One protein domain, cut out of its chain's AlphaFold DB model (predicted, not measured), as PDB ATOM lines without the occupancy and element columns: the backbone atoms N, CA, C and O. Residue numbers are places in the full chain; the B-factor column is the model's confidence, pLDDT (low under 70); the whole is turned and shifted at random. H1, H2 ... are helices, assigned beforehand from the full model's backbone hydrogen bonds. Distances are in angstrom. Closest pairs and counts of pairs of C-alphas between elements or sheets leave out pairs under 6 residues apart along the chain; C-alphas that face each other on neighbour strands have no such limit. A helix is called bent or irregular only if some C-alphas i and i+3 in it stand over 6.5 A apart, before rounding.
ATOM      1  N   PHE A 456     407.294 341.161 409.568       96.25
ATOM      2  CA  PHE A 456     406.625 339.976 409.025       96.25
ATOM      3  C   PHE A 456     405.184 339.898 409.516       96.25
ATOM      4  O   PHE A 456     404.291 339.617 408.730       96.25
ATOM      5  N   SER A 457     404.947 340.221 410.788       97.94
ATOM      6  CA  SER A 457     403.591 340.302 411.323       97.94
ATOM      7  C   SER A 457     402.794 341.407 410.641       97.94
ATOM      8  O   SER A 457     401.678 341.135 410.225       97.94
ATOM      9  N   ILE A 458     403.366 342.610 410.469       98.38
ATOM     10  CA  ILE A 458     402.724 343.733 409.755       98.38
ATOM     11  C   ILE A 458     402.380 343.326 408.320       98.38
ATOM     12  O   ILE A 458     401.254 343.541 407.876       98.38
ATOM     13  N   LEU A 459     403.332 342.719 407.609       97.88
ATOM     14  CA  LEU A 459     403.128 342.225 406.252       97.88
ATOM     15  C   LEU A 459     401.996 341.204 406.191       97.88
ATOM     16  O   LEU A 459     401.038 341.412 405.452       97.88
ATOM     17  N   THR A 460     402.058 340.151 407.004       98.25
ATOM     18  CA  THR A 460     401.033 339.108 406.996       98.25
ATOM     19  C   THR A 460     399.661 339.667 407.358       98.25
ATOM     20  O   THR A 460     398.721 339.417 406.617       98.25
ATOM     21  N   VAL A 461     399.514 340.478 408.414       98.38
ATOM     22  CA  VAL A 461     398.189 341.038 408.754       98.38
ATOM     23  C   VAL A 461     397.677 342.022 407.701       98.38
ATOM     24  O   VAL A 461     396.471 342.124 407.511       98.38
ATOM     25  N   THR A 462     398.561 342.702 406.961       98.38
ATOM     26  CA  THR A 462     398.151 343.544 405.822       98.38
ATOM     27  C   THR A 462     397.695 342.695 404.628       98.38
ATOM     28  O   THR A 462     396.775 343.086 403.916       98.38
ATOM     29  N   ARG A 463     398.275 341.508 404.419       98.06
ATOM     30  CA  ARG A 463     397.780 340.550 403.418       98.06
ATOM     31  C   ARG A 463     396.422 339.968 403.815       98.06
ATOM     32  O   ARG A 463     395.523 339.929 402.986       98.06
ATOM     33  N   LEU A 464     396.241 339.611 405.093       98.31
ATOM     34  CA  LEU A 464     394.935 339.199 405.632       98.31
ATOM     35  C   LEU A 464     393.874 340.290 405.433       98.31
ATOM     36  O   LEU A 464     392.751 339.986 405.043       98.31
ATOM     37  N   LEU A 465     394.248 341.557 405.664       97.75
ATOM     38  CA  LEU A 465     393.405 342.719 405.383       97.75
ATOM     39  C   LEU A 465     393.000 342.770 403.906       97.75
ATOM     40  O   LEU A 465     391.816 342.896 403.608       97.75
ATOM     41  N   ARG A 466     393.970 342.661 402.990       96.38
ATOM     42  CA  ARG A 466     393.724 342.731 401.544       96.38
ATOM     43  C   ARG A 466     392.771 341.637 401.053       96.38
ATOM     44  O   ARG A 466     391.935 341.917 400.208       96.38
ATOM     45  N   GLN A 467     392.863 340.440 401.629       96.69
ATOM     46  CA  GLN A 467     392.021 339.288 401.288       96.69
ATOM     47  C   GLN A 467     390.676 339.237 402.037       96.69
ATOM     48  O   GLN A 467     389.909 338.296 401.865       96.69
ATOM     49  N   GLY A 468     390.374 340.221 402.892       96.19
ATOM     50  CA  GLY A 468     389.082 340.293 403.580       96.19
ATOM     51  C   GLY A 468     388.907 339.324 404.758       96.19
ATOM     52  O   GLY A 468     387.777 339.047 405.147       96.19
ATOM     53  N   PHE A 469     389.993 338.833 405.367       97.25
ATOM     54  CA  PHE A 469     389.930 337.918 406.524       97.25
ATOM     55  C   PHE A 469     389.731 338.616 407.881       97.25
ATOM     56  O   PHE A 469     389.679 337.948 408.912       97.25
ATOM     57  N   LEU A 470     389.680 339.949 407.920       97.06
ATOM     58  CA  LEU A 470     389.668 340.717 409.167       97.06
ATOM     59  C   LEU A 470     388.290 341.311 409.463       97.06
ATOM     60  O   LEU A 470     387.622 341.837 408.577       97.06
ATOM     61  N   ASP A 471     387.908 341.315 410.741       93.88
ATOM     62  CA  ASP A 471     386.732 342.052 411.205       93.88
ATOM     63  C   ASP A 471     386.958 343.581 411.181       93.88
ATOM     64  O   ASP A 471     388.068 344.078 410.958       93.88
ATOM     65  N   GLY A 472     385.889 344.356 411.395       93.38
ATOM     66  CA  GLY A 472     385.938 345.823 411.351       93.38
ATOM     67  C   GLY A 472     386.958 346.446 412.320       93.38
ATOM     68  O   GLY A 472     387.809 347.228 411.877       93.38
ATOM     69  N   PRO A 473     386.931 346.107 413.626       94.19
ATOM     70  CA  PRO A 473     387.906 346.616 414.593       94.19
ATOM     71  C   PRO A 473     389.358 346.255 414.247       94.19
ATOM     72  O   PRO A 473     390.244 347.109 414.340       94.19
ATOM     73  N   THR A 474     389.614 345.019 413.812       95.38
ATOM     74  CA  THR A 474     390.962 344.562 413.445       95.38
ATOM     75  C   THR A 474     391.439 345.234 412.164       95.38
ATOM     76  O   THR A 474     392.594 345.652 412.097       95.38
ATOM     77  N   THR A 475     390.555 345.433 411.185       97.31
ATOM     78  CA  THR A 475     390.834 346.187 409.953       97.31
ATOM     79  C   THR A 475     391.320 347.602 410.258       97.31
ATOM     80  O   THR A 475     392.390 348.007 409.792       97.31
ATOM     81  N   ALA A 476     390.577 348.343 411.088       95.44
ATOM     82  CA  ALA A 476     390.947 349.703 411.477       95.44
ATOM     83  C   ALA A 476     392.318 349.740 412.171       95.44
ATOM     84  O   ALA A 476     393.151 350.608 411.893       95.44
ATOM     85  N   GLU A 477     392.582 348.766 413.040       97.12
ATOM     86  CA  GLU A 477     393.847 348.677 413.756       97.12
ATOM     87  C   GLU A 477     395.023 348.293 412.843       97.12
ATOM     88  O   GLU A 477     396.098 348.883 412.965       97.12
ATOM     89  N   VAL A 478     394.850 347.360 411.902       98.12
ATOM     90  CA  VAL A 478     395.894 346.999 410.926       98.12
ATOM     91  C   VAL A 478     396.244 348.189 410.037       98.12
ATOM     92  O   VAL A 478     397.428 348.472 409.843       98.12
ATOM     93  N   LEU A 479     395.245 348.938 409.558       97.88
ATOM     94  CA  LEU A 479     395.465 350.168 408.792       97.88
ATOM     95  C   LEU A 479     396.266 351.200 409.596       97.88
ATOM     96  O   LEU A 479     397.203 351.797 409.061       97.88
ATOM     97  N   ARG A 480     395.944 351.374 410.886       97.88
ATOM     98  CA  ARG A 480     396.665 352.279 411.792       97.88
ATOM     99  C   ARG A 480     398.111 351.832 412.024       97.88
ATOM    100  O   ARG A 480     399.020 352.657 411.943       97.88
ATOM    101  N   ILE A 481     398.333 350.545 412.309       97.75
ATOM    102  CA  ILE A 481     399.669 349.959 412.516       97.75
ATOM    103  C   ILE A 481     400.522 350.142 411.258       97.75
ATOM    104  O   ILE A 481     401.650 350.632 411.345       97.75
ATOM    105  N   ASN A 482     399.979 349.785 410.091       98.19
ATOM    106  CA  ASN A 482     400.682 349.899 408.820       98.19
ATOM    107  C   ASN A 482     401.032 351.363 408.513       98.19
ATOM    108  O   ASN A 482     402.200 351.653 408.272       98.19
ATOM    109  N   ASP A 483     400.080 352.301 408.613       97.94
ATOM    110  CA  ASP A 483     400.344 353.724 408.347       97.94
ATOM    111  C   ASP A 483     401.424 354.307 409.263       97.94
ATOM    112  O   ASP A 483     402.315 355.028 408.796       97.94
ATOM    113  N   PHE A 484     401.379 353.958 410.552       97.56
ATOM    114  CA  PHE A 484     402.365 354.394 411.532       97.56
ATOM    115  C   PHE A 484     403.768 353.879 411.186       97.56
ATOM    116  O   PHE A 484     404.691 354.683 411.024       97.56
ATOM    117  N   PHE A 485     403.941 352.561 411.019       97.88
ATOM    118  CA  PHE A 485     405.262 351.973 410.767       97.88
ATOM    119  C   PHE A 485     405.783 352.252 409.355       97.88
ATOM    120  O   PHE A 485     406.980 352.476 409.186       97.88
ATOM    121  N   ALA A 486     404.920 352.317 408.338       97.50
ATOM    122  CA  ALA A 486     405.294 352.773 407.000       97.50
ATOM    123  C   ALA A 486     405.840 354.209 407.046       97.50
ATOM    124  O   ALA A 486     406.940 354.476 406.558       97.50
ATOM    125  N   SER A 487     405.118 355.128 407.695       96.62
ATOM    126  CA  SER A 487     405.552 356.522 407.849       96.62
ATOM    127  C   SER A 487     406.850 356.637 408.644       96.62
ATOM    128  O   SER A 487     407.745 357.390 408.256       96.62
ATOM    129  N   PHE A 488     406.975 355.879 409.736       95.69
ATOM    130  CA  PHE A 488     408.185 355.819 410.551       95.69
ATOM    131  C   PHE A 488     409.392 355.376 409.713       95.69
ATOM    132  O   PHE A 488     410.409 356.068 409.653       95.69
ATOM    133  N   HIS A 489     409.264 354.267 408.989       96.62
ATOM    134  CA  HIS A 489     410.338 353.722 408.168       96.62
ATOM    135  C   HIS A 489     410.757 354.643 407.018       96.62
ATOM    136  O   HIS A 489     411.957 354.828 406.800       96.62
ATOM    137  N   VAL A 490     409.800 355.298 406.354       94.56
ATOM    138  CA  VAL A 490     410.077 356.307 405.321       94.56
ATOM    139  C   VAL A 490     410.866 357.486 405.893       94.56
ATOM    140  O   VAL A 490     411.894 357.860 405.327       94.56
ATOM    141  N   ARG A 491     410.446 358.042 407.039       93.31
ATOM    142  CA  ARG A 491     411.141 359.174 407.687       93.31
ATOM    143  C   ARG A 491     412.568 358.826 408.106       93.31
ATOM    144  O   ARG A 491     413.446 359.677 408.031       93.31
ATOM    145  N   HIS A 492     412.808 357.580 408.508       93.00
ATOM    146  CA  HIS A 492     414.130 357.098 408.911       93.00
ATOM    147  C   HIS A 492     414.962 356.502 407.764       93.00
ATOM    148  O   HIS A 492     416.031 355.948 408.017       93.00
ATOM    149  N   GLY A 493     414.489 356.572 406.514       92.56
ATOM    150  CA  GLY A 493     415.204 356.032 405.356       92.56
ATOM    151  C   GLY A 493     415.390 354.508 405.382       92.56
ATOM    152  O   GLY A 493     416.281 353.980 404.717       92.56
ATOM    153  N   ARG A 494     414.571 353.784 406.154       92.12
ATOM    154  CA  ARG A 494     414.623 352.323 406.283       92.12
ATOM    155  C   ARG A 494     413.643 351.713 405.294       92.12
ATOM    156  O   ARG A 494     412.441 351.800 405.489       92.12
ATOM    157  N   MET A 495     414.144 351.094 404.232       94.50
ATOM    158  CA  MET A 495     413.285 350.456 403.235       94.50
ATOM    159  C   MET A 495     413.924 349.169 402.733       94.50
ATOM    160  O   MET A 495     414.885 349.187 401.961       94.50
ATOM    161  N   ASN A 496     413.397 348.055 403.230       94.06
ATOM    162  CA  ASN A 496     413.700 346.701 402.787       94.06
ATOM    163  C   ASN A 496     412.446 346.088 402.131       94.06
ATOM    164  O   ASN A 496     411.431 346.767 401.980       94.06
ATOM    165  N   ALA A 497     412.531 344.831 401.699       92.50
ATOM    166  CA  ALA A 497     411.456 344.187 400.951       92.50
ATOM    167  C   ALA A 497     410.159 344.043 401.739       92.50
ATOM    168  O   ALA A 497     409.092 344.281 401.196       92.50
ATOM    169  N   GLU A 498     410.241 343.693 403.019       94.25
ATOM    170  CA  GLU A 498     409.068 343.497 403.866       94.25
ATOM    171  C   GLU A 498     408.307 344.807 404.049       94.25
ATOM    172  O   GLU A 498     407.081 344.830 403.964       94.25
ATOM    173  N   ILE A 499     409.046 345.906 404.254       97.25
ATOM    174  CA  ILE A 499     408.471 347.250 404.347       97.25
ATOM    175  C   ILE A 499     407.827 347.643 403.024       97.25
ATOM    176  O   ILE A 499     406.700 348.133 403.020       97.25
ATOM    177  N   ALA A 500     408.507 347.394 401.903       97.56
ATOM    178  CA  ALA A 500     407.942 347.657 400.589       97.56
ATOM    179  C   ALA A 500     406.651 346.872 400.359       97.56
ATOM    180  O   ALA A 500     405.651 347.463 399.954       97.56
ATOM    181  N   ALA A 501     406.662 345.580 400.678       97.12
ATOM    182  CA  ALA A 501     405.536 344.687 400.489       97.12
ATOM    183  C   ALA A 501     404.323 345.134 401.311       97.12
ATOM    184  O   ALA A 501     403.250 345.308 400.745       97.12
ATOM    185  N   TYR A 502     404.475 345.450 402.603       97.56
ATOM    186  CA  TYR A 502     403.312 345.887 403.381       97.56
ATOM    187  C   TYR A 502     402.838 347.303 403.000       97.56
ATOM    188  O   TYR A 502     401.653 347.603 403.152       97.56
ATOM    189  N   CYS A 503     403.720 348.184 402.499       98.38
ATOM    190  CA  CYS A 503     403.304 349.483 401.947       98.38
ATOM    191  C   CYS A 503     402.450 349.284 400.687       98.38
ATOM    192  O   CYS A 503     401.408 349.923 400.540       98.38
ATOM    193  N   LEU A 504     402.890 348.392 399.793       98.38
ATOM    194  CA  LEU A 504     402.184 348.047 398.559       98.38
ATOM    195  C   LEU A 504     400.857 347.351 398.858       98.38
ATOM    196  O   LEU A 504     399.837 347.774 398.330       98.38
ATOM    197  N   ALA A 505     400.843 346.370 399.760       97.81
ATOM    198  CA  ALA A 505     399.640 345.641 400.149       97.81
ATOM    199  C   ALA A 505     398.551 346.571 400.701       97.81
ATOM    200  O   ALA A 505     397.393 346.459 400.308       97.81
ATOM    201  N   ARG A 506     398.916 347.547 401.549       98.19
ATOM    202  CA  ARG A 506     397.964 348.564 402.028       98.19
ATOM    203  C   ARG A 506     397.460 349.441 400.886       98.19
ATOM    204  O   ARG A 506     396.272 349.739 400.835       98.19
ATOM    205  N   TYR A 507     398.347 349.897 400.005       98.44
ATOM    206  CA  TYR A 507     397.954 350.739 398.877       98.44
ATOM    207  C   TYR A 507     396.992 350.005 397.937       98.44
ATOM    208  O   TYR A 507     395.980 350.574 397.545       98.44
ATOM    209  N   LEU A 508     397.276 348.737 397.635       98.06
ATOM    210  CA  LEU A 508     396.430 347.885 396.804       98.06
ATOM    211  C   LEU A 508     395.093 347.596 397.473       98.06
ATOM    212  O   LEU A 508     394.077 347.773 396.824       98.06
ATOM    213  N   TYR A 509     395.071 347.306 398.778       97.88
ATOM    214  CA  TYR A 509     393.817 347.205 399.528       97.88
ATOM    215  C   TYR A 509     392.938 348.451 399.335       97.88
ATOM    216  O   TYR A 509     391.758 348.323 399.016       97.88
ATOM    217  N   LEU A 510     393.514 349.656 399.463       98.00
ATOM    218  CA  LEU A 510     392.777 350.910 399.265       98.00
ATOM    219  C   LEU A 510     392.254 351.056 397.826       98.00
ATOM    220  O   LEU A 510     391.129 351.509 397.638       98.00
ATOM    221  N   VAL A 511     393.051 350.670 396.824       97.50
ATOM    222  CA  VAL A 511     392.661 350.699 395.402       97.50
ATOM    223  C   VAL A 511     391.530 349.707 395.117       97.50
ATOM    224  O   VAL A 511     390.496 350.096 394.580       97.50
ATOM    225  N   GLU A 512     391.722 348.445 395.494       95.75
ATOM    226  CA  GLU A 512     390.821 347.317 395.222       95.75
ATOM    227  C   GLU A 512     389.467 347.481 395.914       95.75
ATOM    228  O   GLU A 512     388.440 347.099 395.365       95.75
ATOM    229  N   HIS A 513     389.453 348.101 397.094       96.12
ATOM    230  CA  HIS A 513     388.230 348.368 397.852       96.12
ATOM    231  C   HIS A 513     387.653 349.764 397.578       96.12
ATOM    232  O   HIS A 513     386.781 350.221 398.319       96.12
ATOM    233  N   HIS A 514     388.148 350.462 396.549       96.56
ATOM    234  CA  HIS A 514     387.701 351.802 396.154       96.56
ATOM    235  C   HIS A 514     387.685 352.820 397.311       96.56
ATOM    236  O   HIS A 514     386.831 353.707 397.379       96.56
ATOM    237  N   GLN A 515     388.637 352.702 398.236       96.12
ATOM    238  CA  GLN A 515     388.794 353.625 399.353       96.12
ATOM    239  C   GLN A 515     389.615 354.849 398.938       96.12
ATOM    240  O   GLN A 515     390.463 354.807 398.043       96.12
ATOM    241  N   GLN A 516     389.400 355.968 399.631       96.25
ATOM    242  CA  GLN A 516     390.221 357.156 399.429       96.25
ATOM    243  C   GLN A 516     391.676 356.853 399.806       96.25
ATOM    244  O   GLN A 516     391.964 356.489 400.944       96.25
ATOM    245  N   ILE A 517     392.601 357.067 398.868       97.56
ATOM    246  CA  ILE A 517     394.036 356.873 399.093       97.56
ATOM    247  C   ILE A 517     394.606 358.113 399.799       97.56
ATOM    248  O   ILE A 517     394.682 359.183 399.187       97.56
ATOM    249  N   PRO A 518     395.060 358.014 401.062       96.19
ATOM    250  CA  PRO A 518     395.641 359.156 401.754       96.19
ATOM    251  C   PRO A 518     396.962 359.591 401.107       96.19
ATOM    252  O   PRO A 518     397.725 358.775 400.576       96.19
ATOM    253  N   ALA A 519     397.301 360.877 401.232       96.62
ATOM    254  CA  ALA A 519     398.583 361.400 400.755       96.62
ATOM    255  C   ALA A 519     399.785 360.661 401.382       96.62
ATOM    256  O   ALA A 519     400.809 360.474 400.720       96.62
ATOM    257  N   THR A 520     399.649 360.187 402.628       96.69
ATOM    258  CA  THR A 520     400.677 359.395 403.319       96.69
ATOM    259  C   THR A 520     400.927 358.054 402.636       96.69
ATOM    260  O   THR A 520     402.085 357.727 402.384       96.69
ATOM    261  N   ALA A 521     399.879 357.320 402.249       97.69
ATOM    262  CA  ALA A 521     400.003 356.055 401.523       97.69
ATOM    263  C   ALA A 521     400.688 356.256 400.160       97.69
ATOM    264  O   ALA A 521     401.631 355.543 399.818       97.69
ATOM    265  N   THR A 522     400.297 357.301 399.424       97.81
ATOM    266  CA  THR A 522     400.960 357.685 398.166       97.81
ATOM    267  C   THR A 522     402.445 358.002 398.380       97.81
ATOM    268  O   THR A 522     403.294 357.554 397.611       97.81
ATOM    269  N   ALA A 523     402.793 358.756 399.427       97.31
ATOM    270  CA  ALA A 523     404.183 359.088 399.742       97.31
ATOM    271  C   ALA A 523     405.012 357.847 400.123       97.31
ATOM    272  O   ALA A 523     406.167 357.730 399.708       97.31
ATOM    273  N   GLN A 524     404.418 356.910 400.869       98.31
ATOM    274  CA  GLN A 524     405.046 355.645 401.251       98.31
ATOM    275  C   GLN A 524     405.377 354.801 400.013       98.31
ATOM    276  O   GLN A 524     406.533 354.418 399.832       98.31
ATOM    277  N   VAL A 525     404.418 354.596 399.102       98.31
ATOM    278  CA  VAL A 525     404.665 353.839 397.862       98.31
ATOM    279  C   VAL A 525     405.632 354.578 396.933       98.31
ATOM    280  O   VAL A 525     406.553 353.962 396.400       98.31
ATOM    281  N   LYS A 526     405.546 355.909 396.805       98.19
ATOM    282  CA  LYS A 526     406.567 356.694 396.081       98.19
ATOM    283  C   LYS A 526     407.977 356.438 396.613       98.19
ATOM    284  O   LYS A 526     408.915 356.354 395.822       98.19
ATOM    285  N   PHE A 527     408.142 356.291 397.929       97.75
ATOM    286  CA  PHE A 527     409.435 355.960 398.530       97.75
ATOM    287  C   PHE A 527     409.897 354.537 398.181       97.75
ATOM    288  O   PHE A 527     411.073 354.347 397.864       97.75
ATOM    289  N   VAL A 528     408.984 353.556 398.176       98.00
ATOM    290  CA  VAL A 528     409.259 352.185 397.701       98.00
ATOM    291  C   VAL A 528     409.806 352.214 396.273       98.00
ATOM    292  O   VAL A 528     410.887 351.689 396.006       98.00
ATOM    293  N   PHE A 529     409.114 352.909 395.369       98.12
ATOM    294  CA  PHE A 529     409.537 353.040 393.975       98.12
ATOM    295  C   PHE A 529     410.851 353.802 393.847       98.12
ATOM    296  O   PHE A 529     411.755 353.334 393.169       98.12
ATOM    297  N   LYS A 530     411.038 354.915 394.564       96.69
ATOM    298  CA  LYS A 530     412.325 355.628 394.589       96.69
ATOM    299  C   LYS A 530     413.491 354.699 394.949       96.69
ATOM    300  O   LYS A 530     414.587 354.877 394.424       96.69
ATOM    301  N   ARG A 531     413.269 353.727 395.842       95.75
ATOM    302  CA  ARG A 531     414.303 352.796 396.302       95.75
ATOM    303  C   ARG A 531     414.574 351.654 395.321       95.75
ATOM    304  O   ARG A 531     415.743 351.337 395.116       95.75
ATOM    305  N   PHE A 532     413.538 351.030 394.763       95.81
ATOM    306  CA  PHE A 532     413.679 349.780 394.000       95.81
ATOM    307  C   PHE A 532     413.408 349.927 392.491       95.81
ATOM    308  O   PHE A 532     414.012 349.216 391.683       95.81
ATOM    309  N   LEU A 533     412.568 350.885 392.093       95.88
ATOM    310  CA  LEU A 533     412.135 351.160 390.714       95.88
ATOM    311  C   LEU A 533     412.115 352.684 390.435       95.88
ATOM    312  O   LEU A 533     411.040 353.269 390.238       95.88
ATOM    313  N   PRO A 534     413.276 353.373 390.484       95.81
ATOM    314  CA  PRO A 534     413.326 354.832 390.432       95.81
ATOM    315  C   PRO A 534     412.693 355.364 389.141       95.81
ATOM    316  O   PRO A 534     412.960 354.865 388.053       95.81
ATOM    317  N   GLY A 535     411.827 356.372 389.273       95.75
ATOM    318  CA  GLY A 535     411.119 356.993 388.147       95.75
ATOM    319  C   GLY A 535     409.892 356.231 387.629       95.75
ATOM    320  O   GLY A 535     409.156 356.778 386.818       95.75
ATOM    321  N   LYS A 536     409.607 355.015 388.115       97.56
ATOM    322  CA  LYS A 536     408.526 354.172 387.567       97.56
ATOM    323  C   LYS A 536     407.178 354.283 388.314       97.56
ATOM    324  O   LYS A 536     406.219 353.627 387.926       97.56
ATOM    325  N   PHE A 537     407.071 355.115 389.360       98.06
ATOM    326  CA  PHE A 537     405.839 355.233 390.168       98.06
ATOM    327  C   PHE A 537     404.628 355.734 389.367       98.06
ATOM    328  O   PHE A 537     403.536 355.209 389.539       98.06
ATOM    329  N   ALA A 538     404.804 356.736 388.497       97.75
ATOM    330  CA  ALA A 538     403.694 357.290 387.715       97.75
ATOM    331  C   ALA A 538     403.112 356.258 386.735       97.75
ATOM    332  O   ALA A 538     401.896 356.142 386.622       97.75
ATOM    333  N   ALA A 539     403.981 355.471 386.090       97.88
ATOM    334  CA  ALA A 539     403.571 354.373 385.219       97.88
ATOM    335  C   ALA A 539     402.800 353.304 386.004       97.88
ATOM    336  O   ALA A 539     401.699 352.949 385.607       97.88
ATOM    337  N   PHE A 540     403.322 352.877 387.161       98.31
ATOM    338  CA  PHE A 540     402.623 351.949 388.056       98.31
ATOM    339  C   PHE A 540     401.243 352.467 388.477       98.31
ATOM    340  O   PHE A 540     400.263 351.738 388.405       98.31
ATOM    341  N   GLN A 541     401.148 353.733 388.891       97.50
ATOM    342  CA  GLN A 541     399.890 354.322 389.345       97.50
ATOM    343  C   GLN A 541     398.819 354.336 388.244       97.50
ATOM    344  O   GLN A 541     397.644 354.171 388.556       97.50
ATOM    345  N   ALA A 542     399.212 354.515 386.979       97.69
ATOM    346  CA  ALA A 542     398.292 354.522 385.843       97.69
ATOM    347  C   ALA A 542     397.719 353.132 385.514       97.69
ATOM    348  O   ALA A 542     396.634 353.049 384.948       97.69
ATOM    349  N   ILE A 543     398.433 352.063 385.876       97.88
ATOM    350  CA  ILE A 543     398.082 350.678 385.528       97.88
ATOM    351  C   ILE A 543     397.691 349.829 386.743       97.88
ATOM    352  O   ILE A 543     397.458 348.639 386.598       97.88
ATOM    353  N   VAL A 544     397.627 350.400 387.952       97.06
ATOM    354  CA  VAL A 544     397.499 349.635 389.212       97.06
ATOM    355  C   VAL A 544     396.217 348.795 389.321       97.06
ATOM    356  O   VAL A 544     396.142 347.899 390.153       97.06
ATOM    357  N   THR A 545     395.215 349.063 388.486       96.06
ATOM    358  CA  THR A 545     393.965 348.293 388.397       96.06
ATOM    359  C   THR A 545     393.947 347.285 387.241       96.06
ATOM    360  O   THR A 545     392.974 346.551 387.102       96.06
ATOM    361  N   ASP A 546     394.979 347.254 386.394       97.06
ATOM    362  CA  ASP A 546     395.098 346.369 385.233       97.06
ATOM    363  C   ASP A 546     396.153 345.287 385.506       97.06
ATOM    364  O   ASP A 546     397.362 345.524 385.452       97.06
ATOM    365  N   SER A 547     395.681 344.076 385.809       94.75
ATOM    366  CA  SER A 547     396.542 342.941 386.159       94.75
ATOM    367  C   SER A 547     397.508 342.557 385.029       94.75
ATOM    368  O   SER A 547     398.685 342.299 385.287       94.75
ATOM    369  N   ALA A 548     397.059 342.587 383.768       96.81
ATOM    370  CA  ALA A 548     397.903 342.221 382.633       96.81
ATOM    371  C   ALA A 548     399.018 343.254 382.418       96.81
ATOM    372  O   ALA A 548     400.188 342.886 382.278       96.81
ATOM    373  N   ALA A 549     398.675 344.544 382.485       97.81
ATOM    374  CA  ALA A 549     399.654 345.623 382.380       97.81
ATOM    375  C   ALA A 549     400.648 345.623 383.556       97.81
ATOM    376  O   ALA A 549     401.837 345.883 383.364       97.81
ATOM    377  N   LEU A 550     400.198 345.299 384.775       97.81
ATOM    378  CA  LEU A 550     401.080 345.147 385.935       97.81
ATOM    379  C   LEU A 550     402.087 344.010 385.746       97.81
ATOM    380  O   LEU A 550     403.263 344.176 386.078       97.81
ATOM    381  N   ILE A 551     401.649 342.874 385.200       98.00
ATOM    382  CA  ILE A 551     402.532 341.748 384.897       98.00
ATOM    383  C   ILE A 551     403.612 342.171 383.890       98.00
ATOM    384  O   ILE A 551     404.795 341.986 384.173       98.00
ATOM    385  N   GLU A 552     403.233 342.803 382.777       98.00
ATOM    386  CA  GLU A 552     404.183 343.288 381.764       98.00
ATOM    387  C   GLU A 552     405.178 344.307 382.350       98.00
ATOM    388  O   GLU A 552     406.391 344.215 382.135       98.00
ATOM    389  N   PHE A 553     404.678 345.246 383.158       98.31
ATOM    390  CA  PHE A 553     405.487 346.254 383.836       98.31
ATOM    391  C   PHE A 553     406.578 345.630 384.720       98.31
ATOM    392  O   PHE A 553     407.738 346.062 384.687       98.31
ATOM    393  N   PHE A 554     406.227 344.614 385.514       98.12
ATOM    394  CA  PHE A 554     407.187 343.940 386.384       98.12
ATOM    395  C   PHE A 554     408.129 343.010 385.616       98.12
ATOM    396  O   PHE A 554     409.321 342.999 385.935       98.12
ATOM    397  N   ASP A 555     407.663 342.312 384.580       97.88
ATOM    398  CA  ASP A 555     408.523 341.503 383.708       97.88
ATOM    399  C   ASP A 555     409.627 342.360 383.072       97.88
ATOM    400  O   ASP A 555     410.809 342.003 383.140       97.88
ATOM    401  N   GLN A 556     409.273 343.537 382.541       97.44
ATOM    402  CA  GLN A 556     410.244 344.485 381.995       97.44
ATOM    403  C   GLN A 556     411.234 344.947 383.073       97.44
ATOM    404  O   GLN A 556     412.450 344.916 382.866       97.44
ATOM    405  N   ALA A 557     410.742 345.332 384.253       96.44
ATOM    406  CA  ALA A 557     411.594 345.793 385.346       96.44
ATOM    407  C   ALA A 557     412.557 344.705 385.865       96.44
ATOM    408  O   ALA A 557     413.681 345.015 386.281       96.44
ATOM    409  N   ILE A 558     412.146 343.436 385.845       96.75
ATOM    410  CA  ILE A 558     412.991 342.286 386.193       96.75
ATOM    411  C   ILE A 558     414.034 342.043 385.094       96.75
ATOM    412  O   ILE A 558     415.206 341.815 385.414       96.75
ATOM    413  N   ALA A 559     413.643 342.128 383.818       94.62
ATOM    414  CA  ALA A 559     414.534 341.949 382.671       94.62
ATOM    415  C   ALA A 559     415.628 343.031 382.587       94.62
ATOM    416  O   ALA A 559     416.771 342.717 382.269       94.62
ATOM    417  N   GLU A 560     415.328 344.278 382.965       93.44
ATOM    418  CA  GLU A 560     416.300 345.384 383.053       93.44
ATOM    419  C   GLU A 560     417.436 345.130 384.079       93.44
ATOM    420  O   GLU A 560     418.441 345.841 384.087       93.44
ATOM    421  N   ARG A 561     417.302 344.134 384.970       91.81
ATOM    422  CA  ARG A 561     418.206 343.884 386.113       91.81
ATOM    423  C   ARG A 561     418.974 342.563 385.991       91.81
ATOM    424  O   ARG A 561     419.037 341.779 386.938       91.81
ATOM    425  N   GLN A 562     419.577 342.313 384.830       81.19
ATOM    426  CA  GLN A 562     420.434 341.143 384.599       81.19
ATOM    427  C   GLN A 562     421.880 341.355 385.101       81.19
ATOM    428  O   GLN A 562     422.396 342.472 385.127       81.19
ATOM    429  N   GLY A 563     422.544 340.266 385.510       77.81
ATOM    430  CA  GLY A 563     423.950 340.248 385.946       77.81
ATOM    431  C   GLY A 563     424.167 340.029 387.452       77.81
ATOM    432  O   GLY A 563     423.327 340.358 388.288       77.81
ATOM    433  N   THR A 564     425.338 339.495 387.820       71.44
ATOM    434  CA  THR A 564     425.682 339.075 389.199       71.44
ATOM    435  C   THR A 564     425.686 340.213 390.222       71.44
ATOM    436  O   THR A 564     425.387 339.996 391.394       71.44
ATOM    437  N   LYS A 565     425.970 341.450 389.792       77.44
ATOM    438  CA  LYS A 565     425.923 342.645 390.655       77.44
ATOM    439  C   LYS A 565     424.497 343.141 390.933       77.44
ATOM    440  O   LYS A 565     424.312 343.950 391.837       77.44
ATOM    441  N   GLN A 566     423.501 342.662 390.183       86.38
ATOM    442  CA  GLN A 566     422.101 343.087 390.283       86.38
ATOM    443  C   GLN A 566     421.199 342.035 390.939       86.38
ATOM    444  O   GLN A 566     420.021 342.306 391.147       86.38
ATOM    445  N   THR A 567     421.725 340.869 391.333       87.31
ATOM    446  CA  THR A 567     420.929 339.755 391.878       87.31
ATOM    447  C   THR A 567     420.043 340.169 393.053       87.31
ATOM    448  O   THR A 567     418.859 339.846 393.070       87.31
ATOM    449  N   SER A 568     420.576 340.947 394.004       88.44
ATOM    450  CA  SER A 568     419.775 341.421 395.139       88.44
ATOM    451  C   SER A 568     418.694 342.411 394.702       88.44
ATOM    452  O   SER A 568     417.555 342.283 395.131       88.44
ATOM    453  N   ALA A 569     419.009 343.362 393.816       90.31
ATOM    454  CA  ALA A 569     418.030 344.321 393.303       90.31
ATOM    455  C   ALA A 569     416.923 343.628 392.492       90.31
ATOM    456  O   ALA A 569     415.751 343.958 392.657       90.31
ATOM    457  N   ARG A 570     417.283 342.633 391.673       94.50
ATOM    458  CA  ARG A 570     416.351 341.787 390.923       94.50
ATOM    459  C   ARG A 570     415.412 341.034 391.862       94.50
ATOM    460  O   ARG A 570     414.206 341.088 391.660       94.50
ATOM    461  N   GLN A 571     415.943 340.420 392.921       94.62
ATOM    462  CA  GLN A 571     415.132 339.751 393.941       94.62
ATOM    463  C   GLN A 571     414.093 340.702 394.563       94.62
ATOM    464  O   GLN A 571     412.928 340.334 394.669       94.62
ATOM    465  N   ARG A 572     414.474 341.946 394.900       95.31
ATOM    466  CA  ARG A 572     413.530 342.938 395.457       95.31
ATOM    467  C   ARG A 572     412.393 343.286 394.503       95.31
ATOM    468  O   ARG A 572     411.270 343.479 394.950       95.31
ATOM    469  N   VAL A 573     412.668 343.351 393.202       96.50
ATOM    470  CA  VAL A 573     411.622 343.595 392.200       96.50
ATOM    471  C   VAL A 573     410.713 342.375 392.040       96.50
ATOM    472  O   VAL A 573     409.509 342.563 391.944       96.50
ATOM    473  N   ILE A 574     411.248 341.149 392.089       97.31
ATOM    474  CA  ILE A 574     410.434 339.917 392.067       97.31
ATOM    475  C   ILE A 574     409.497 339.865 393.285       97.31
ATOM    476  O   ILE A 574     408.325 339.540 393.145       97.31
ATOM    477  N   GLU A 575     409.982 340.238 394.471       96.94
ATOM    478  CA  GLU A 575     409.172 340.300 395.697       96.94
ATOM    479  C   GLU A 575     408.042 341.331 395.601       96.94
ATOM    480  O   GLU A 575     406.931 341.062 396.052       96.94
ATOM    481  N   MET A 576     408.314 342.496 395.003       97.62
ATOM    482  CA  MET A 576     407.285 343.500 394.717       97.62
ATOM    483  C   MET A 576     406.284 343.005 393.670       97.62
ATOM    484  O   MET A 576     405.093 343.235 393.836       97.62
ATOM    485  N   ALA A 577     406.758 342.334 392.617       97.94
ATOM    486  CA  ALA A 577     405.916 341.787 391.560       97.94
ATOM    487  C   ALA A 577     404.938 340.752 392.125       97.94
ATOM    488  O   ALA A 577     403.736 340.883 391.923       97.94
ATOM    489  N   LEU A 578     405.444 339.805 392.923       97.56
ATOM    490  CA  LEU A 578     404.623 338.813 393.607       97.56
ATOM    491  C   LEU A 578     403.570 339.474 394.507       97.56
ATOM    492  O   LEU A 578     402.396 339.144 394.409       97.56
ATOM    493  N   GLU A 579     403.964 340.449 395.335       96.94
ATOM    494  CA  GLU A 579     403.020 341.139 396.224       96.94
ATOM    495  C   GLU A 579     401.921 341.879 395.450       96.94
ATOM    496  O   GLU A 579     400.785 341.957 395.912       96.94
ATOM    497  N   VAL A 580     402.246 342.451 394.290       97.44
ATOM    498  CA  VAL A 580     401.304 343.265 393.520       97.44
ATOM    499  C   VAL A 580     400.365 342.410 392.673       97.44
ATOM    500  O   VAL A 580     399.161 342.655 392.704       97.44
ATOM    501  N   THR A 581     400.898 341.444 391.921       96.62
ATOM    502  CA  THR A 581     400.151 340.748 390.858       96.62
ATOM    503  C   THR A 581     399.576 339.399 391.271       96.62
ATOM    504  O   THR A 581     398.739 338.872 390.547       96.62
ATOM    505  N   HIS A 582     400.073 338.812 392.363       95.38
ATOM    506  CA  HIS A 582     399.759 337.443 392.798       95.38
ATOM    507  C   HIS A 582     400.037 336.352 391.748       95.38
ATOM    508  O   HIS A 582     399.447 335.274 391.753       95.38
ATOM    509  N   ASP A 583     400.944 336.629 390.805       96.44
ATOM    510  CA  ASP A 583     401.265 335.690 389.729       96.44
ATOM    511  C   ASP A 583     402.281 334.647 390.222       96.44
ATOM    512  O   ASP A 583     403.417 334.968 390.602       96.44
ATOM    513  N   ALA A 584     401.881 333.375 390.162       95.19
ATOM    514  CA  ALA A 584     402.670 332.229 390.603       95.19
ATOM    515  C   ALA A 584     404.055 332.145 389.936       95.19
ATOM    516  O   ALA A 584     404.996 331.613 390.533       95.19
ATOM    517  N   LYS A 585     404.239 332.710 388.733       97.12
ATOM    518  CA  LYS A 585     405.550 332.727 388.065       97.12
ATOM    519  C   LYS A 585     406.612 333.477 388.870       97.12
ATOM    520  O   LYS A 585     407.792 333.136 388.789       97.12
ATOM    521  N   TYR A 586     406.221 334.494 389.640       97.56
ATOM    522  CA  TYR A 586     407.155 335.250 390.471       97.56
ATOM    523  C   TYR A 586     407.557 334.452 391.708       97.56
ATOM    524  O   TYR A 586     408.722 334.505 392.102       97.56
ATOM    525  N   TRP A 587     406.652 333.638 392.261       96.62
ATOM    526  CA  TRP A 587     407.007 332.674 393.302       96.62
ATOM    527  C   TRP A 587     407.997 331.626 392.787       96.62
ATOM    528  O   TRP A 587     409.030 331.424 393.419       96.62
ATOM    529  N   LEU A 588     407.763 331.043 391.607       96.50
ATOM    530  CA  LEU A 588     408.683 330.065 391.004       96.50
ATOM    531  C   LEU A 588     410.096 330.632 390.778       96.50
ATOM    532  O   LEU A 588     411.083 329.901 390.846       96.50
ATOM    533  N   GLN A 589     410.212 331.941 390.531       95.69
ATOM    534  CA  GLN A 589     411.503 332.631 390.438       95.69
ATOM    535  C   GLN A 589     412.117 332.958 391.806       95.69
ATOM    536  O   GLN A 589     413.343 332.990 391.930       95.69
ATOM    537  N   LEU A 590     411.287 333.254 392.807       94.19
ATOM    538  CA  LEU A 590     411.714 333.692 394.135       94.19
ATOM    539  C   LEU A 590     412.079 332.520 395.052       94.19
ATOM    540  O   LEU A 590     413.043 332.622 395.804       94.19
ATOM    541  N   GLU A 591     411.339 331.415 394.986       94.81
ATOM    542  CA  GLU A 591     411.487 330.259 395.871       94.81
ATOM    543  C   GLU A 591     412.921 329.708 395.915       94.81
ATOM    544  O   GLU A 591     413.452 329.562 397.019       94.81
ATOM    545  N   PRO A 592     413.616 329.495 394.777       93.81
ATOM    546  CA  PRO A 592     414.993 328.999 394.787       93.81
ATOM    547  C   PRO A 592     416.003 329.984 395.395       93.81
ATOM    548  O   PRO A 592     417.130 329.600 395.705       93.81
ATOM    549  N   LEU A 593     415.634 331.263 395.540       90.50
ATOM    550  CA  LEU A 593     416.478 332.283 396.168       90.50
ATOM    551  C   LEU A 593     416.411 332.216 397.701       90.50
ATOM    552  O   LEU A 593     417.277 332.783 398.376       90.50
ATOM    553  N   PHE A 594     415.427 331.507 398.263       89.12
ATOM    554  CA  PHE A 594     415.408 331.179 399.681       89.12
ATOM    555  C   PHE A 594     416.291 329.961 399.955       89.12
ATOM    556  O   PHE A 594     416.124 328.888 399.390       89.12
ATOM    557  N   ASN A 595     417.256 330.135 400.855       84.69
ATOM    558  CA  ASN A 595     418.239 329.114 401.225       84.69
ATOM    559  C   ASN A 595     418.208 328.790 402.728       84.69
ATOM    560  O   ASN A 595     419.220 328.386 403.299       84.69
ATOM    561  N   GLY A 596     417.089 329.065 403.406       84.25
ATOM    562  CA  GLY A 596     416.927 328.849 404.846       84.25
ATOM    563  C   GLY A 596     417.644 329.857 405.757       84.25
ATOM    564  O   GLY A 596     417.395 329.863 406.964       84.25
ATOM    565  N   ARG A 597     418.480 330.768 405.224       84.69
ATOM    566  CA  ARG A 597     419.222 331.763 406.033       84.69
ATOM    567  C   ARG A 597     418.306 332.696 406.829       84.69
ATOM    568  O   ARG A 597     418.674 333.141 407.914       84.69
ATOM    569  N   TYR A 598     417.117 332.991 406.307       87.56
ATOM    570  CA  TYR A 598     416.144 333.892 406.924       87.56
ATOM    571  C   TYR A 598     414.797 333.187 407.121       87.56
ATOM    572  O   TYR A 598     413.804 333.536 406.493       87.56
ATOM    573  N   ARG A 599     414.752 332.200 408.026       88.50
ATOM    574  CA  ARG A 599     413.579 331.332 408.256       88.50
ATOM    575  C   ARG A 599     412.247 332.077 408.432       88.50
ATOM    576  O   ARG A 599     411.240 331.662 407.878       88.50
ATOM    577  N   ASN A 600     412.230 333.176 409.187       88.69
ATOM    578  CA  ASN A 600     411.009 333.972 409.408       88.69
ATOM    579  C   ASN A 600     410.525 334.676 408.133       88.69
ATOM    580  O   ASN A 600     409.324 334.814 407.917       88.69
ATOM    581  N   TYR A 601     411.472 335.119 407.311       90.19
ATOM    582  CA  TYR A 601     411.194 335.801 406.060       90.19
ATOM    583  C   TYR A 601     410.633 334.833 405.024       90.19
ATOM    584  O   TYR A 601     409.572 335.079 404.463       90.19
ATOM    585  N   GLU A 602     411.303 333.695 404.853       92.88
ATOM    586  CA  GLU A 602     410.855 332.624 403.968       92.88
ATOM    587  C   GLU A 602     409.475 332.095 404.383       92.88
ATOM    588  O   GLU A 602     408.586 331.966 403.543       92.88
ATOM    589  N   TYR A 603     409.259 331.869 405.685       94.75
ATOM    590  CA  TYR A 603     407.963 331.417 406.187       94.75
ATOM    591  C   TYR A 603     406.833 332.395 405.850       94.75
ATOM    592  O   TYR A 603     405.777 331.960 405.412       94.75
ATOM    593  N   ALA A 604     407.041 333.708 406.002       94.19
ATOM    594  CA  ALA A 604     406.001 334.694 405.710       94.19
ATOM    595  C   ALA A 604     405.549 334.667 404.236       94.19
ATOM    596  O   ALA A 604     404.374 334.896 403.955       94.19
ATOM    597  N   TYR A 605     406.453 334.371 403.295       95.06
ATOM    598  CA  TYR A 605     406.086 334.177 401.888       95.06
ATOM    599  C   TYR A 605     405.434 332.821 401.641       95.06
ATOM    600  O   TYR A 605     404.372 332.788 401.032       95.06
ATOM    601  N   ARG A 606     406.004 331.726 402.161       95.50
ATOM    602  CA  ARG A 606     405.414 330.385 402.016       95.50
ATOM    603  C   ARG A 606     403.995 330.323 402.571       95.50
ATOM    604  O   ARG A 606     403.127 329.770 401.914       95.50
ATOM    605  N   TYR A 607     403.764 330.941 403.728       96.94
ATOM    606  CA  TYR A 607     402.440 331.093 404.324       96.94
ATOM    607  C   TYR A 607     401.498 331.890 403.415       96.94
ATOM    608  O   TYR A 607     400.349 331.508 403.226       96.94
ATOM    609  N   GLY A 608     401.988 332.987 402.827       96.06
ATOM    610  CA  GLY A 608     401.216 333.769 401.866       96.06
ATOM    611  C   GLY A 608     400.784 332.939 400.656       96.06
ATOM    612  O   GLY A 608     399.607 332.929 400.330       96.06
ATOM    613  N   ILE A 609     401.704 332.177 400.069       96.56
ATOM    614  CA  ILE A 609     401.436 331.320 398.906       96.56
ATOM    615  C   ILE A 609     400.501 330.157 399.259       96.56
ATOM    616  O   ILE A 609     399.532 329.908 398.547       96.56
ATOM    617  N   SER A 610     400.753 329.449 400.365       95.62
ATOM    618  CA  SER A 610     399.963 328.269 400.748       95.62
ATOM    619  C   SER A 610     398.500 328.601 401.024       95.62
ATOM    620  O   SER A 610     397.632 327.761 400.817       95.62
ATOM    621  N   TRP A 611     398.244 329.822 401.494       96.44
ATOM    622  CA  TRP A 611     396.914 330.324 401.816       96.44
ATOM    623  C   TRP A 611     396.364 331.308 400.777       96.44
ATOM    624  O   TRP A 611     395.358 331.955 401.050       96.44
ATOM    625  N   GLN A 612     397.006 331.429 399.608       95.69
ATOM    626  CA  GLN A 612     396.581 332.314 398.509       95.69
ATOM    627  C   GLN A 612     396.388 333.778 398.940       95.69
ATOM    628  O   GLN A 612     395.495 334.482 398.476       95.69
TER     629      GLN A 612
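Overview. This is residues 456 to 612 of the 614 residues of an uncharacterized protein of Levilactobacillus suantsaiihabitans (UniProt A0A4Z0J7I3). A compact, all-helix body is built round H3, on which H1, H2, H4 and H7 pack, with H2 crossing H1, H3 and H4 at steep angles. H6 and H8 each fold back on H7, H5 packs on H4 and H6, and H9 packs on H1. H1, H3, H4, H7, H8 and H9 form a bundle, a group of helices that run roughly alongside one another. The printed part has 157 residues with nine named helices, H1 to H9 in chain order, and no named strand. The radius of gyration of the C-alphas is 14.8 A, and the rounded outline spans 45 by 34 by 33 A.

Arrangement. The longest helix, H2, residues 472 to 491, touches H3, residues 497 to 512, at a steep tilt of 49 degrees, opposite ways; their closest C-alphas, Ala 486 and Cys 503, are 6.3 A apart. With residues 475 to 482 alone H2 touches H1, residues 456 to 466, closest at the C-alphas of Leu 465 and Thr 475, 6.3 A. H1 and H3 touch at a shallow tilt of 14 degrees, the same way, with the C-alphas of Leu 459 and Tyr 502 closest at 4.7 A. H3 and H4, residues 519 to 532, form a helical hairpin, closest at the C-alphas of Ala 500 and Val 528, 5.5 A. H5, residues 537 to 543, touches H4 at 71 degrees, only just about perpendicular; the C-alphas of Phe 529 and Phe 537 are closest at 5.7 A. H6, residues 547 to 559, and H7, residues 564 to 581, form a hairpin at 6 degrees, closest at the C-alphas of Phe 554 and Ala 577, 5.7 A. H7 touches H3 with residues 572 to 580 alone, closest at the C-alphas of Ala 497 and Arg 572, 6.0 A. H8, residues 584 to 593, makes a hairpin with H7, closest at the C-alphas of Leu 578 and Tyr 586, 5.4 A. H9, residues 599 to 610, touches H1, closest at the C-alphas of Phe 456 and Ala 604, 6.3 A, and is near H7 and H8. Every O i to N i+4 pair is within hydrogen-bond range in H1 to H6 and H9, against 12 of 14 in H7 and 4 of 6 in H8.

Along the chain. H2 is 28.8 A long, from C-alpha 472 at (385.938, 345.823, 411.351). H7 is 25.6 A, H3 21.6 A and H4 20.2 A. H7 has a kink of 27 degrees near residue 571 and is irregular, C-alphas 565 and 568 being 7.7 A apart; H8 is only just irregular, with 6.7 A from C-alpha 589 to 592. H1 begins at C-alpha 456, (406.625, 339.976, 409.025), and H9 ends at C-alpha 610, (399.963, 328.269, 400.748).

Size, cuts and confidence. The two farthest C-alphas, Pro 473 and Gly 563, are 46.5 A apart. The printed part has no cut and no long link. Its mean pLDDT is 95.3, and no printed residue is under 70.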